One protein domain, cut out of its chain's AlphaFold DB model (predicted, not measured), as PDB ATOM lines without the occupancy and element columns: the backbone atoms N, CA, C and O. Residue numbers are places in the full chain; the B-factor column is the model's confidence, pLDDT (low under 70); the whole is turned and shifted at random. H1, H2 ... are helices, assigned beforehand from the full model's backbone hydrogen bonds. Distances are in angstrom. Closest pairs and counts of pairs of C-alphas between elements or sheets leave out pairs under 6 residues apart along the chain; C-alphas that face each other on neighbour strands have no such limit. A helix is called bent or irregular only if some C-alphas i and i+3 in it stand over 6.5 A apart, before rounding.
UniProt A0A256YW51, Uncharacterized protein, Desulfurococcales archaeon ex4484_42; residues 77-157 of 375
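Overview. This is residues 77 to 157 of the 375 residues of an uncharacterized protein of Desulfurococcales archaeon ex4484_42 (UniProt A0A256YW51). H1 and H2, joined end to end at a corner, make the length of the domain, with the short helices H3, H4 and H5 on one side and H6 on the other. The printed part, 81 residues with six named helices and no named strand, is all helix. It is compact, with a radius of gyration of the C-alphas of 11.7 A and spans of 36 by 29 by 19 A.

Along the chain. H1, residues 77 to 88, begins at C-alpha 77 (-48.682, -41.441, 36.730) and is 16.5 A long. H2, residues 90 to 104, is 20.9 A long. H3 is 109 to 115, H4 117 to 122 and H5 127 to 136, only just irregular, with C-alphas 132 and 135 6.7 A apart. H6, 139 to 147, ends at C-alpha 147 (-31.472, -38.463, 14.043).

Arrangement. H1 and H2 meet only through their link. H1 is close to but not clearly touching H5, closest C-alphas Phe 82 and Trp 129, 7.0 A. H2 touches H3 with residues 96 to 100 alone, about perpendicular at 79 degrees, closest C-alphas Phe 96 and Ile 112, 6.6 A. H3 touches H5, closest C-alphas Asn 110 and Pro 135, 6.2 A. With 3 pairs of C-alphas within 8 A each, H4 and H5 only just touch, closest Ile 121 and Asp 127, 7.3 A, and H2 and H6 only just touch, closest Trp 94 and Phe 142, 7.1 A. Every O i to N i+4 pair is within hydrogen-bond range in H1, H2, H3 and H4, against 3 of 6 in H5 and 4 of 5 in H6.

Size, cuts and confidence. The C-alphas farthest apart, Ser 77 and Gly 105, are 36.4 A apart. The printed part has no cut, the five links between helices are tight, and no printed residue is under 70 in pLDDT.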
ATOM      1  N   SER A  77     -48.908 -42.889  36.579       92.94
ATOM      2  CA  SER A  77     -48.682 -41.441  36.730       92.94
ATOM      3  C   SER A  77     -47.190 -41.144  36.854       92.94
ATOM      4  O   SER A  77     -46.652 -40.353  36.084       92.94
ATOM      5  N   GLU A  78     -46.516 -41.875  37.735       95.88
ATOM      6  CA  GLU A  78     -45.091 -41.741  38.009       95.88
ATOM      7  C   GLU A  78     -44.234 -42.010  36.757       95.88
ATOM      8  O   GLU A  78     -43.309 -41.261  36.445       95.88
ATOM      9  N   TRP A  79     -44.594 -43.025  35.966       96.31
ATOM     10  CA  TRP A  79     -43.961 -43.312  34.677       96.31
ATOM     11  C   TRP A  79     -44.132 -42.175  33.660       96.31
ATOM     12  O   TRP A  79     -43.193 -41.836  32.932       96.31
ATOM     13  N   ARG A  80     -45.320 -41.558  33.599       95.56
ATOM     14  CA  ARG A  80     -45.571 -40.403  32.719       95.56
ATOM     15  C   ARG A  80     -44.740 -39.194  33.137       95.56
ATOM     16  O   ARG A  80     -44.172 -38.535  32.267       95.56
ATOM     17  N   ASP A  81     -44.617 -38.946  34.437       96.25
ATOM     18  CA  ASP A  81     -43.780 -37.868  34.968       96.25
ATOM     19  C   ASP A  81     -42.300 -38.097  34.648       96.25
ATOM     20  O   ASP A  81     -41.633 -37.184  34.158       96.25
ATOM     21  N   PHE A  82     -41.811 -39.328  34.800       96.75
ATOM     22  CA  PHE A  82     -40.468 -39.713  34.370       96.75
ATOM     23  C   PHE A  82     -40.235 -39.450  32.876       96.75
ATOM     24  O   PHE A  82     -39.242 -38.826  32.495       96.75
ATOM     25  N   LYS A  83     -41.164 -39.872  32.009       95.94
ATOM     26  CA  LYS A  83     -41.083 -39.643  30.555       95.94
ATOM     27  C   LYS A  83     -41.085 -38.160  30.191       95.94
ATOM     28  O   LYS A  83     -40.337 -37.758  29.294       95.94
ATOM     29  N   ARG A  84     -41.900 -37.353  30.876       95.69
ATOM     30  CA  ARG A  84     -41.908 -35.894  30.721       95.69
ATOM     31  C   ARG A  84     -40.550 -35.319  31.117       95.69
ATOM     32  O   ARG A  84     -39.925 -34.651  30.298       95.69
ATOM     33  N   LYS A  85     -40.038 -35.683  32.296       96.44
ATOM     34  CA  LYS A  85     -38.754 -35.198  32.821       96.44
ATOM     35  C   LYS A  85     -37.565 -35.554  31.928       96.44
ATOM     36  O   LYS A  85     -36.689 -34.721  31.704       96.44
ATOM     37  N   LEU A  86     -37.564 -36.768  31.372       95.44
ATOM     38  CA  LEU A  86     -36.597 -37.221  30.368       95.44
ATOM     39  C   LEU A  86     -36.587 -36.344  29.112       95.44
ATOM     40  O   LEU A  86     -35.532 -36.133  28.522       95.44
ATOM     41  N   SER A  87     -37.760 -35.876  28.688       93.56
ATOM     42  CA  SER A  87     -37.911 -35.060  27.480       93.56
ATOM     43  C   SER A  87     -37.518 -33.606  27.751       93.56
ATOM     44  O   SER A  87     -36.763 -33.028  26.978       93.56
ATOM     45  N   GLU A  88     -37.945 -33.044  28.886       95.69
ATOM     46  CA  GLU A  88     -37.563 -31.697  29.341       95.69
ATOM     47  C   GLU A  88     -36.041 -31.544  29.472       95.69
ATOM     48  O   GLU A  88     -35.475 -30.530  29.074       95.69
ATOM     49  N   ASN A  89     -35.364 -32.580  29.979       96.25
ATOM     50  CA  ASN A  89     -33.923 -32.559  30.234       96.25
ATOM     51  C   ASN A  89     -33.091 -33.250  29.146       96.25
ATOM     52  O   ASN A  89     -31.910 -33.530  29.363       96.25
ATOM     53  N   PHE A  90     -33.670 -33.520  27.969       96.00
ATOM     54  CA  PHE A  90     -33.020 -34.283  26.900       96.00
ATOM     55  C   PHE A  90     -31.618 -33.762  26.570       96.00
ATOM     56  O   PHE A  90     -30.657 -34.527  26.555       96.00
ATOM     57  N   ASN A  91     -31.497 -32.451  26.339       94.38
ATOM     58  CA  ASN A  91     -30.239 -31.826  25.928       94.38
ATOM     59  C   ASN A  91     -29.159 -31.955  27.004       94.38
ATOM     60  O   ASN A  91     -27.999 -32.215  26.686       94.38
ATOM     61  N   LYS A  92     -29.538 -31.820  28.279       96.62
ATOM     62  CA  LYS A  92     -28.597 -31.935  29.391       96.62
ATOM     63  C   LYS A  92     -28.117 -33.376  29.555       96.62
ATOM     64  O   LYS A  92     -26.913 -33.606  29.618       96.62
ATOM     65  N   ILE A  93     -29.022 -34.352  29.485       96.00
ATOM     66  CA  ILE A  93     -28.646 -35.775  29.522       96.00
ATOM     67  C   ILE A  93     -27.780 -36.141  28.311       96.00
ATOM     68  O   ILE A  93     -26.797 -36.868  28.443       96.00
ATOM     69  N   TRP A  94     -28.100 -35.614  27.127       95.62
ATOM     70  CA  TRP A  94     -27.275 -35.820  25.940       95.62
ATOM     71  C   TRP A  94     -25.869 -35.239  26.109       95.62
ATOM     72  O   TRP A  94     -24.905 -35.884  25.699       95.62
ATOM     73  N   SER A  95     -25.730 -34.086  26.774       96.00
ATOM     74  CA  SER A  95     -24.416 -33.508  27.080       96.00
ATOM     75  C   SER A  95     -23.569 -34.435  27.963       96.00
ATOM     76  O   SER A  95     -22.418 -34.704  27.618       96.00
ATOM     77  N   PHE A  96     -24.163 -35.054  28.993       96.69
ATOM     78  CA  PHE A  96     -23.486 -36.064  29.818       96.69
ATOM     79  C   PHE A  96     -23.048 -37.272  28.981       96.69
ATOM     80  O   PHE A  96     -21.921 -37.750  29.091       96.69
ATOM     81  N   ILE A  97     -23.914 -37.745  28.075       95.25
ATOM     82  CA  ILE A  97     -23.582 -38.839  27.150       95.25
ATOM     83  C   ILE A  97     -22.382 -38.475  26.272       95.25
ATOM     84  O   ILE A  97     -21.490 -39.306  26.089       95.25
ATOM     85  N   THR A  98     -22.345 -37.261  25.719       94.31
ATOM     86  CA  THR A  98     -21.229 -36.814  24.876       94.31
ATOM     87  C   THR A  98     -19.935 -36.653  25.664       94.31
ATOM     88  O   THR A  98     -18.879 -37.054  25.173       94.31
ATOM     89  N   GLU A  99     -20.015 -36.151  26.894       95.38
ATOM     90  CA  GLU A  99     -18.869 -35.975  27.784       95.38
ATOM     91  C   GLU A  99     -18.238 -37.326  28.138       95.38
ATOM     92  O   GLU A  99     -17.075 -37.577  27.813       95.38
ATOM     93  N   VAL A 100     -19.037 -38.269  28.650       93.12
ATOM     94  CA  VAL A 100     -18.566 -39.634  28.939       93.12
ATOM     95  C   VAL A 100     -18.030 -40.312  27.688       93.12
ATOM     96  O   VAL A 100     -17.017 -41.010  27.744       93.12
ATOM     97  N   SER A 101     -18.696 -40.147  26.543       92.25
ATOM     98  CA  SER A 101     -18.242 -40.770  25.299       92.25
ATOM     99  C   SER A 101     -16.908 -40.201  24.821       92.25
ATOM    100  O   SER A 101     -16.156 -40.938  24.189       92.25
ATOM    101  N   THR A 102     -16.613 -38.935  25.118       91.12
ATOM    102  CA  THR A 102     -15.324 -38.304  24.807       91.12
ATOM    103  C   THR A 102     -14.214 -38.890  25.676       91.12
ATOM    104  O   THR A 102     -13.136 -39.186  25.169       91.12
ATOM    105  N   LEU A 103     -14.496 -39.147  26.956       87.44
ATOM    106  CA  LEU A 103     -13.526 -39.697  27.908       87.44
ATOM    107  C   LEU A 103     -13.282 -41.205  27.730       87.44
ATOM    108  O   LEU A 103     -12.157 -41.678  27.844       87.44
ATOM    109  N   THR A 104     -14.336 -41.976  27.449       86.62
ATOM    110  CA  THR A 104     -14.299 -43.456  27.462       86.62
ATOM    111  C   THR A 104     -14.346 -44.089  26.070       86.62
ATOM    112  O   THR A 104     -14.322 -45.313  25.932       86.62
ATOM    113  N   GLY A 105     -14.510 -43.284  25.017       85.31
ATOM    114  CA  GLY A 105     -14.772 -43.735  23.645       85.31
ATOM    115  C   GLY A 105     -16.184 -44.300  23.419       85.31
ATOM    116  O   GLY A 105     -16.684 -44.268  22.292       85.31
ATOM    117  N   ARG A 106     -16.866 -44.801  24.463       89.06
ATOM    118  CA  ARG A 106     -18.248 -45.299  24.381       89.06
ATOM    119  C   ARG A 106     -19.012 -45.150  25.700       89.06
ATOM    120  O   ARG A 106     -18.846 -45.943  26.625       89.06
ATOM    121  N   ALA A 107     -19.976 -44.231  25.718       90.88
ATOM    122  CA  ALA A 107     -20.901 -44.072  26.837       90.88
ATOM    123  C   ALA A 107     -21.926 -45.221  26.953       90.88
ATOM    124  O   ALA A 107     -22.410 -45.773  25.957       90.88
ATOM    125  N   THR A 108     -22.301 -45.532  28.195       93.75
ATOM    126  CA  THR A 108     -23.443 -46.382  28.562       93.75
ATOM    127  C   THR A 108     -24.314 -45.627  29.563       93.75
ATOM    128  O   THR A 108     -23.830 -44.688  30.185       93.75
ATOM    129  N   ILE A 109     -25.581 -46.019  29.734       95.31
ATOM    130  CA  ILE A 109     -26.449 -45.355  30.721       95.31
ATOM    131  C   ILE A 109     -25.934 -45.558  32.148       95.31
ATOM    132  O   ILE A 109     -25.987 -44.618  32.929       95.31
ATOM    133  N   ASN A 110     -25.340 -46.712  32.460       94.25
ATOM    134  CA  ASN A 110     -24.715 -46.932  33.764       94.25
ATOM    135  C   ASN A 110     -23.586 -45.934  34.029       94.25
ATOM    136  O   ASN A 110     -23.554 -45.364  35.107       94.25
ATOM    137  N   HIS A 111     -22.746 -45.623  33.034       94.94
ATOM    138  CA  HIS A 111     -21.738 -44.572  33.205       94.94
ATOM    139  C   HIS A 111     -22.381 -43.211  33.506       94.94
ATOM    140  O   HIS A 111     -21.837 -42.450  34.295       94.94
ATOM    141  N   ILE A 112     -23.530 -42.891  32.897       95.94
ATOM    142  CA  ILE A 112     -24.233 -41.633  33.198       95.94
ATOM    143  C   ILE A 112     -24.728 -41.634  34.642       95.94
ATOM    144  O   ILE A 112     -24.527 -40.657  35.346       95.94
ATOM    145  N   ILE A 113     -25.324 -42.737  35.097       95.62
ATOM    146  CA  ILE A 113     -25.782 -42.873  36.484       95.62
ATOM    147  C   ILE A 113     -24.601 -42.775  37.458       95.62
ATOM    148  O   ILE A 113     -24.718 -42.104  38.469       95.62
ATOM    149  N   GLU A 114     -23.475 -43.424  37.165       94.81
ATOM    150  CA  GLU A 114     -22.299 -43.461  38.044       94.81
ATOM    151  C   GLU A 114     -21.578 -42.111  38.140       94.81
ATOM    152  O   GLU A 114     -21.100 -41.765  39.213       94.81
ATOM    153  N   ASN A 115     -21.491 -41.360  37.037       95.00
ATOM    154  CA  ASN A 115     -20.712 -40.117  36.982       95.00
ATOM    155  C   ASN A 115     -21.556 -38.854  37.192       95.00
ATOM    156  O   ASN A 115     -20.986 -37.832  37.543       95.00
ATOM    157  N   PHE A 116     -22.873 -38.916  36.961       96.56
ATOM    158  CA  PHE A 116     -23.761 -37.745  36.983       96.56
ATOM    159  C   PHE A 116     -25.007 -37.960  37.851       96.56
ATOM    160  O   PHE A 116     -26.096 -37.476  37.528       96.56
ATOM    161  N   ARG A 117     -24.908 -38.776  38.908       97.25
ATOM    162  CA  ARG A 117     -26.066 -39.112  39.751       97.25
ATOM    163  C   ARG A 117     -26.679 -37.874  40.394       97.25
ATOM    164  O   ARG A 117     -27.899 -37.714  40.350       97.25
ATOM    165  N   ASP A 118     -25.835 -37.036  40.981       97.62
ATOM    166  CA  ASP A 118     -26.261 -35.858  41.731       97.62
ATOM    167  C   ASP A 118     -26.861 -34.823  40.778       97.62
ATOM    168  O   ASP A 118     -27.939 -34.297  41.027       97.62
ATOM    169  N   GLU A 119     -26.278 -34.660  39.593       98.00
ATOM    170  CA  GLU A 119     -26.820 -33.798  38.552       98.00
ATOM    171  C   GLU A 119     -28.158 -34.315  38.018       98.00
ATOM    172  O   GLU A 119     -29.045 -33.523  37.707       98.00
ATOM    173  N   LEU A 120     -28.355 -35.634  37.903       97.44
ATOM    174  CA  LEU A 120     -29.671 -36.188  37.572       97.44
ATOM    175  C   LEU A 120     -30.697 -35.851  38.670       97.44
ATOM    176  O   LEU A 120     -31.835 -35.497  38.353       97.44
ATOM    177  N   ILE A 121     -30.310 -35.907  39.942       97.12
ATOM    178  CA  ILE A 121     -31.182 -35.510  41.054       97.12
ATOM    179  C   ILE A 121     -31.499 -34.011  40.994       97.12
ATOM    180  O   ILE A 121     -32.672 -33.648  41.084       97.12
ATOM    181  N   ASP A 122     -30.506 -33.162  40.733       97.50
ATOM    182  CA  ASP A 122     -30.667 -31.708  40.593       97.50
ATOM    183  C   ASP A 122     -31.577 -31.333  39.419       97.50
ATOM    184  O   ASP A 122     -32.373 -30.394  39.496       97.50
ATOM    185  N   LEU A 123     -31.536 -32.109  38.331       97.25
ATOM    186  CA  LEU A 123     -32.475 -31.961  37.215       97.25
ATOM    187  C   LEU A 123     -33.903 -32.377  37.592       97.25
ATOM    188  O   LEU A 123     -34.834 -32.117  36.826       97.25
ATOM    189  N   GLY A 124     -34.099 -32.978  38.767       97.00
ATOM    190  CA  GLY A 124     -35.370 -33.389  39.351       97.00
ATOM    191  C   GLY A 124     -35.756 -34.833  39.040       97.00
ATOM    192  O   GLY A 124     -36.952 -35.141  39.031       97.00
ATOM    193  N   PHE A 125     -34.794 -35.706  38.725       97.75
ATOM    194  CA  PHE A 125     -35.051 -37.143  38.644       97.75
ATOM    195  C   PHE A 125     -35.046 -37.763  40.045       97.75
ATOM    196  O   PHE A 125     -34.125 -37.561  40.828       97.75
ATOM    197  N   LYS A 126     -36.081 -38.546  40.367       97.44
ATOM    198  CA  LYS A 126     -36.187 -39.227  41.664       97.44
ATOM    199  C   LYS A 126     -35.239 -40.427  41.731       97.44
ATOM    200  O   LYS A 126     -35.043 -41.106  40.720       97.44
ATOM    201  N   ASP A 127     -34.768 -40.771  42.931       96.19
ATOM    202  CA  ASP A 127     -33.944 -41.969  43.168       96.19
ATOM    203  C   ASP A 127     -34.584 -43.239  42.603       96.19
ATOM    204  O   ASP A 127     -33.910 -44.050  41.971       96.19
ATOM    205  N   LEU A 128     -35.905 -43.377  42.768       95.19
ATOM    206  CA  LEU A 128     -36.681 -44.469  42.187       95.19
ATOM    207  C   LEU A 128     -36.428 -44.604  40.680       95.19
ATOM    208  O   LEU A 128     -36.150 -45.693  40.190       95.19
ATOM    209  N   TRP A 129     -36.509 -43.502  39.933       96.88
ATOM    210  CA  TRP A 129     -36.351 -43.523  38.481       96.88
ATOM    211  C   TRP A 129     -34.925 -43.894  38.091       96.88
ATOM    212  O   TRP A 129     -34.732 -44.708  37.189       96.88
ATOM    213  N   ILE A 130     -33.941 -43.312  38.781       97.06
ATOM    214  CA  ILE A 130     -32.513 -43.531  38.526       97.06
ATOM    215  C   ILE A 130     -32.128 -44.988  38.807       97.06
ATOM    216  O   ILE A 130     -31.381 -45.583  38.034       97.06
ATOM    217  N   ASN A 131     -32.664 -45.579  39.875       95.06
ATOM    218  CA  ASN A 131     -32.297 -46.925  40.306       95.06
ATOM    219  C   ASN A 131     -33.097 -48.019  39.579       95.06
ATOM    220  O   ASN A 131     -32.542 -49.067  39.257       95.06
ATOM    221  N   GLU A 132     -34.383 -47.793  39.293       94.19
ATOM    222  CA  GLU A 132     -35.258 -48.835  38.739       94.19
ATOM    223  C   GLU A 132     -35.447 -48.722  37.225       94.19
ATOM    224  O   GLU A 132     -35.549 -49.747  36.557       94.19
ATOM    225  N   TRP A 133     -35.516 -47.516  36.645       96.25
ATOM    226  CA  TRP A 133     -35.982 -47.322  35.258       96.25
ATOM    227  C   TRP A 133     -34.881 -46.893  34.291       96.25
ATOM    228  O   TRP A 133     -34.760 -47.472  33.208       96.25
ATOM    229  N   PHE A 134     -34.052 -45.923  34.684       95.19
ATOM    230  CA  PHE A 134     -32.893 -45.470  33.909       95.19
ATOM    231  C   PHE A 134     -31.976 -46.612  33.450       95.19
ATOM    232  O   PHE A 134     -31.612 -46.599  32.274       95.19
ATOM    233  N   PRO A 135     -31.638 -47.630  34.271       96.25
ATOM    234  CA  PRO A 135     -30.685 -48.669  33.869       96.25
ATOM    235  C   PRO A 135     -31.123 -49.467  32.630       96.25
ATOM    236  O   PRO A 135     -30.307 -50.107  31.968       96.25
ATOM    237  N   TRP A 136     -32.414 -49.420  32.287       96.50
ATOM    238  CA  TRP A 136     -32.987 -50.111  31.130       96.50
ATOM    239  C   TRP A 136     -33.007 -49.264  29.854       96.50
ATOM    240  O   TRP A 136     -33.305 -49.774  28.766       96.50
ATOM    241  N   MET A 137     -32.651 -47.986  29.950       95.88
ATOM    242  CA  MET A 137     -32.450 -47.120  28.796       95.88
ATOM    243  C   MET A 137     -31.165 -47.484  28.043       95.88
ATOM    244  O   MET A 137     -30.261 -48.160  28.537       95.88
ATOM    245  N   ARG A 138     -31.059 -47.007  26.804       95.06
ATOM    246  CA  ARG A 138     -29.854 -47.096  25.976       95.06
ATOM    247  C   ARG A 138     -29.520 -45.722  25.417       95.06
ATOM    248  O   ARG A 138     -30.404 -44.956  25.058       95.06
ATOM    249  N   VAL A 139     -28.233 -45.464  25.193       94.00
ATOM    250  CA  VAL A 139     -27.771 -44.263  24.468       94.00
ATOM    251  C   VAL A 139     -28.431 -44.141  23.084       94.00
ATOM    252  O   VAL A 139     -28.709 -43.041  22.613       94.00
ATOM    253  N   SER A 140     -28.744 -45.272  22.438       92.44
ATOM    254  CA  SER A 140     -29.469 -45.295  21.163       92.44
ATOM    255  C   SER A 140     -30.876 -44.699  21.238       92.44
ATOM    256  O   SER A 140     -31.357 -44.191  20.230       92.44
ATOM    257  N   ASP A 141     -31.525 -44.743  22.404       93.94
ATOM    258  CA  ASP A 141     -32.874 -44.198  22.590       93.94
ATOM    259  C   ASP A 141     -32.859 -42.670  22.465       93.94
ATOM    260  O   ASP A 141     -33.779 -42.091  21.888       93.94
ATOM    261  N   PHE A 142     -31.781 -42.031  22.934       94.19
ATOM    262  CA  PHE A 142     -31.525 -40.600  22.760       94.19
ATOM    263  C   PHE A 142     -31.051 -40.284  21.342       94.19
ATOM    264  O   PHE A 142     -31.598 -39.397  20.690       94.19
ATOM    265  N   ARG A 143     -30.085 -41.051  20.818       91.56
ATOM    266  CA  ARG A 143     -29.546 -40.836  19.465       91.56
ATOM    267  C   ARG A 143     -30.644 -40.826  18.399       91.56
ATOM    268  O   ARG A 143     -30.638 -39.958  17.533       91.56
ATOM    269  N   ARG A 144     -31.617 -41.737  18.497       88.88
ATOM    270  CA  ARG A 144     -32.765 -41.793  17.580       88.88
ATOM    271  C   ARG A 144     -33.610 -40.514  17.603       88.88
ATOM    272  O   ARG A 144     -34.179 -40.159  16.575       88.88
ATOM    273  N   GLY A 145     -33.698 -39.841  18.751       88.06
ATOM    274  CA  GLY A 145     -34.327 -38.527  18.877       88.06
ATOM    275  C   GLY A 145     -33.640 -37.481  18.010       88.06
ATOM    276  O   GLY A 145     -34.279 -36.839  17.179       88.06
ATOM    277  N   ILE A 146     -32.317 -37.401  18.117       88.38
ATOM    278  CA  ILE A 146     -31.493 -36.470  17.336       88.38
ATOM    279  C   ILE A 146     -31.590 -36.770  15.841       88.38
ATOM    280  O   ILE A 146     -31.864 -35.872  15.054       88.38
ATOM    281  N   GLU A 147     -31.427 -38.035  15.450       85.88
ATOM    282  CA  GLU A 147     -31.472 -38.463  14.043       85.88
ATOM    283  C   GLU A 147     -32.813 -38.150  13.364       85.88
ATOM    284  O   GLU A 147     -32.866 -37.964  12.152       85.88
ATOM    285  N   LYS A 148     -33.900 -38.084  14.139       84.81
ATOM    286  CA  LYS A 148     -35.241 -37.748  13.649       84.81
ATOM    287  C   LYS A 148     -35.614 -36.273  13.825       84.81
ATOM    288  O   LYS A 148     -36.735 -35.910  13.485       84.81
ATOM    289  N   GLY A 149     -34.726 -35.451  14.385       85.19
ATOM    290  CA  GLY A 149     -35.006 -34.044  14.687       85.19
ATOM    291  C   GLY A 149     -36.041 -33.828  15.799       85.19
ATOM    292  O   GLY A 149     -36.605 -32.746  15.901       85.19
ATOM    293  N   LEU A 150     -36.307 -34.844  16.628       86.38
ATOM    294  CA  LEU A 150     -37.250 -34.788  17.746       86.38
ATOM    295  C   LEU A 150     -36.498 -35.140  19.039       86.38
ATOM    296  O   LEU A 150     -36.287 -36.330  19.276       86.38
ATOM    297  N   PRO A 151     -36.082 -34.161  19.870       84.81
ATOM    298  CA  PRO A 151     -35.248 -34.381  21.059       84.81
ATOM    299  C   PRO A 151     -36.040 -35.032  22.209       84.81
ATOM    300  O   PRO A 151     -36.243 -34.459  23.273       84.81
ATOM    301  N   ILE A 152     -36.526 -36.249  21.974       89.44
ATOM    302  CA  ILE A 152     -37.311 -37.064  22.895       89.44
ATOM    303  C   ILE A 152     -36.700 -38.470  22.906       89.44
ATOM    304  O   ILE A 152     -36.479 -39.043  21.831       89.44
ATOM    305  N   PRO A 153     -36.447 -39.080  24.081       90.06
ATOM    306  CA  PRO A 153     -35.909 -40.433  24.129       90.06
ATOM    307  C   PRO A 153     -36.959 -41.465  23.702       90.06
ATOM    308  O   PRO A 153     -38.058 -41.540  24.273       90.06
ATOM    309  N   TYR A 154     -36.595 -42.314  22.742       91.25
ATOM    310  CA  TYR A 154     -37.404 -43.445  22.278       91.25
ATOM    311  C   TYR A 154     -37.264 -44.632  23.236       91.25
ATOM    312  O   TYR A 154     -36.534 -45.580  22.964       91.25
ATOM    313  N   PHE A 155     -37.937 -44.529  24.377       93.75
ATOM    314  CA  PHE A 155     -37.973 -45.548  25.420       93.75
ATOM    315  C   PHE A 155     -39.380 -45.619  26.005       93.75
ATOM    316  O   PHE A 155     -39.794 -44.690  26.701       93.75
ATOM    317  N   ASP A 156     -40.139 -46.655  25.673       93.12
ATOM    318  CA  ASP A 156     -41.494 -46.843  26.191       93.12
ATOM    319  C   ASP A 156     -41.562 -47.934  27.272       93.12
ATOM    320  O   ASP A 156     -40.560 -48.517  27.691       93.12
ATOM    321  N   VAL A 157     -42.767 -48.179  27.785       94.38
ATOM    322  CA  VAL A 157     -42.958 -49.171  28.843       94.38
ATOM    323  C   VAL A 157     -42.728 -50.604  28.338       94.38
ATOM    324  O   VAL A 157     -42.274 -51.458  29.096       94.38
TER     325      VAL A 157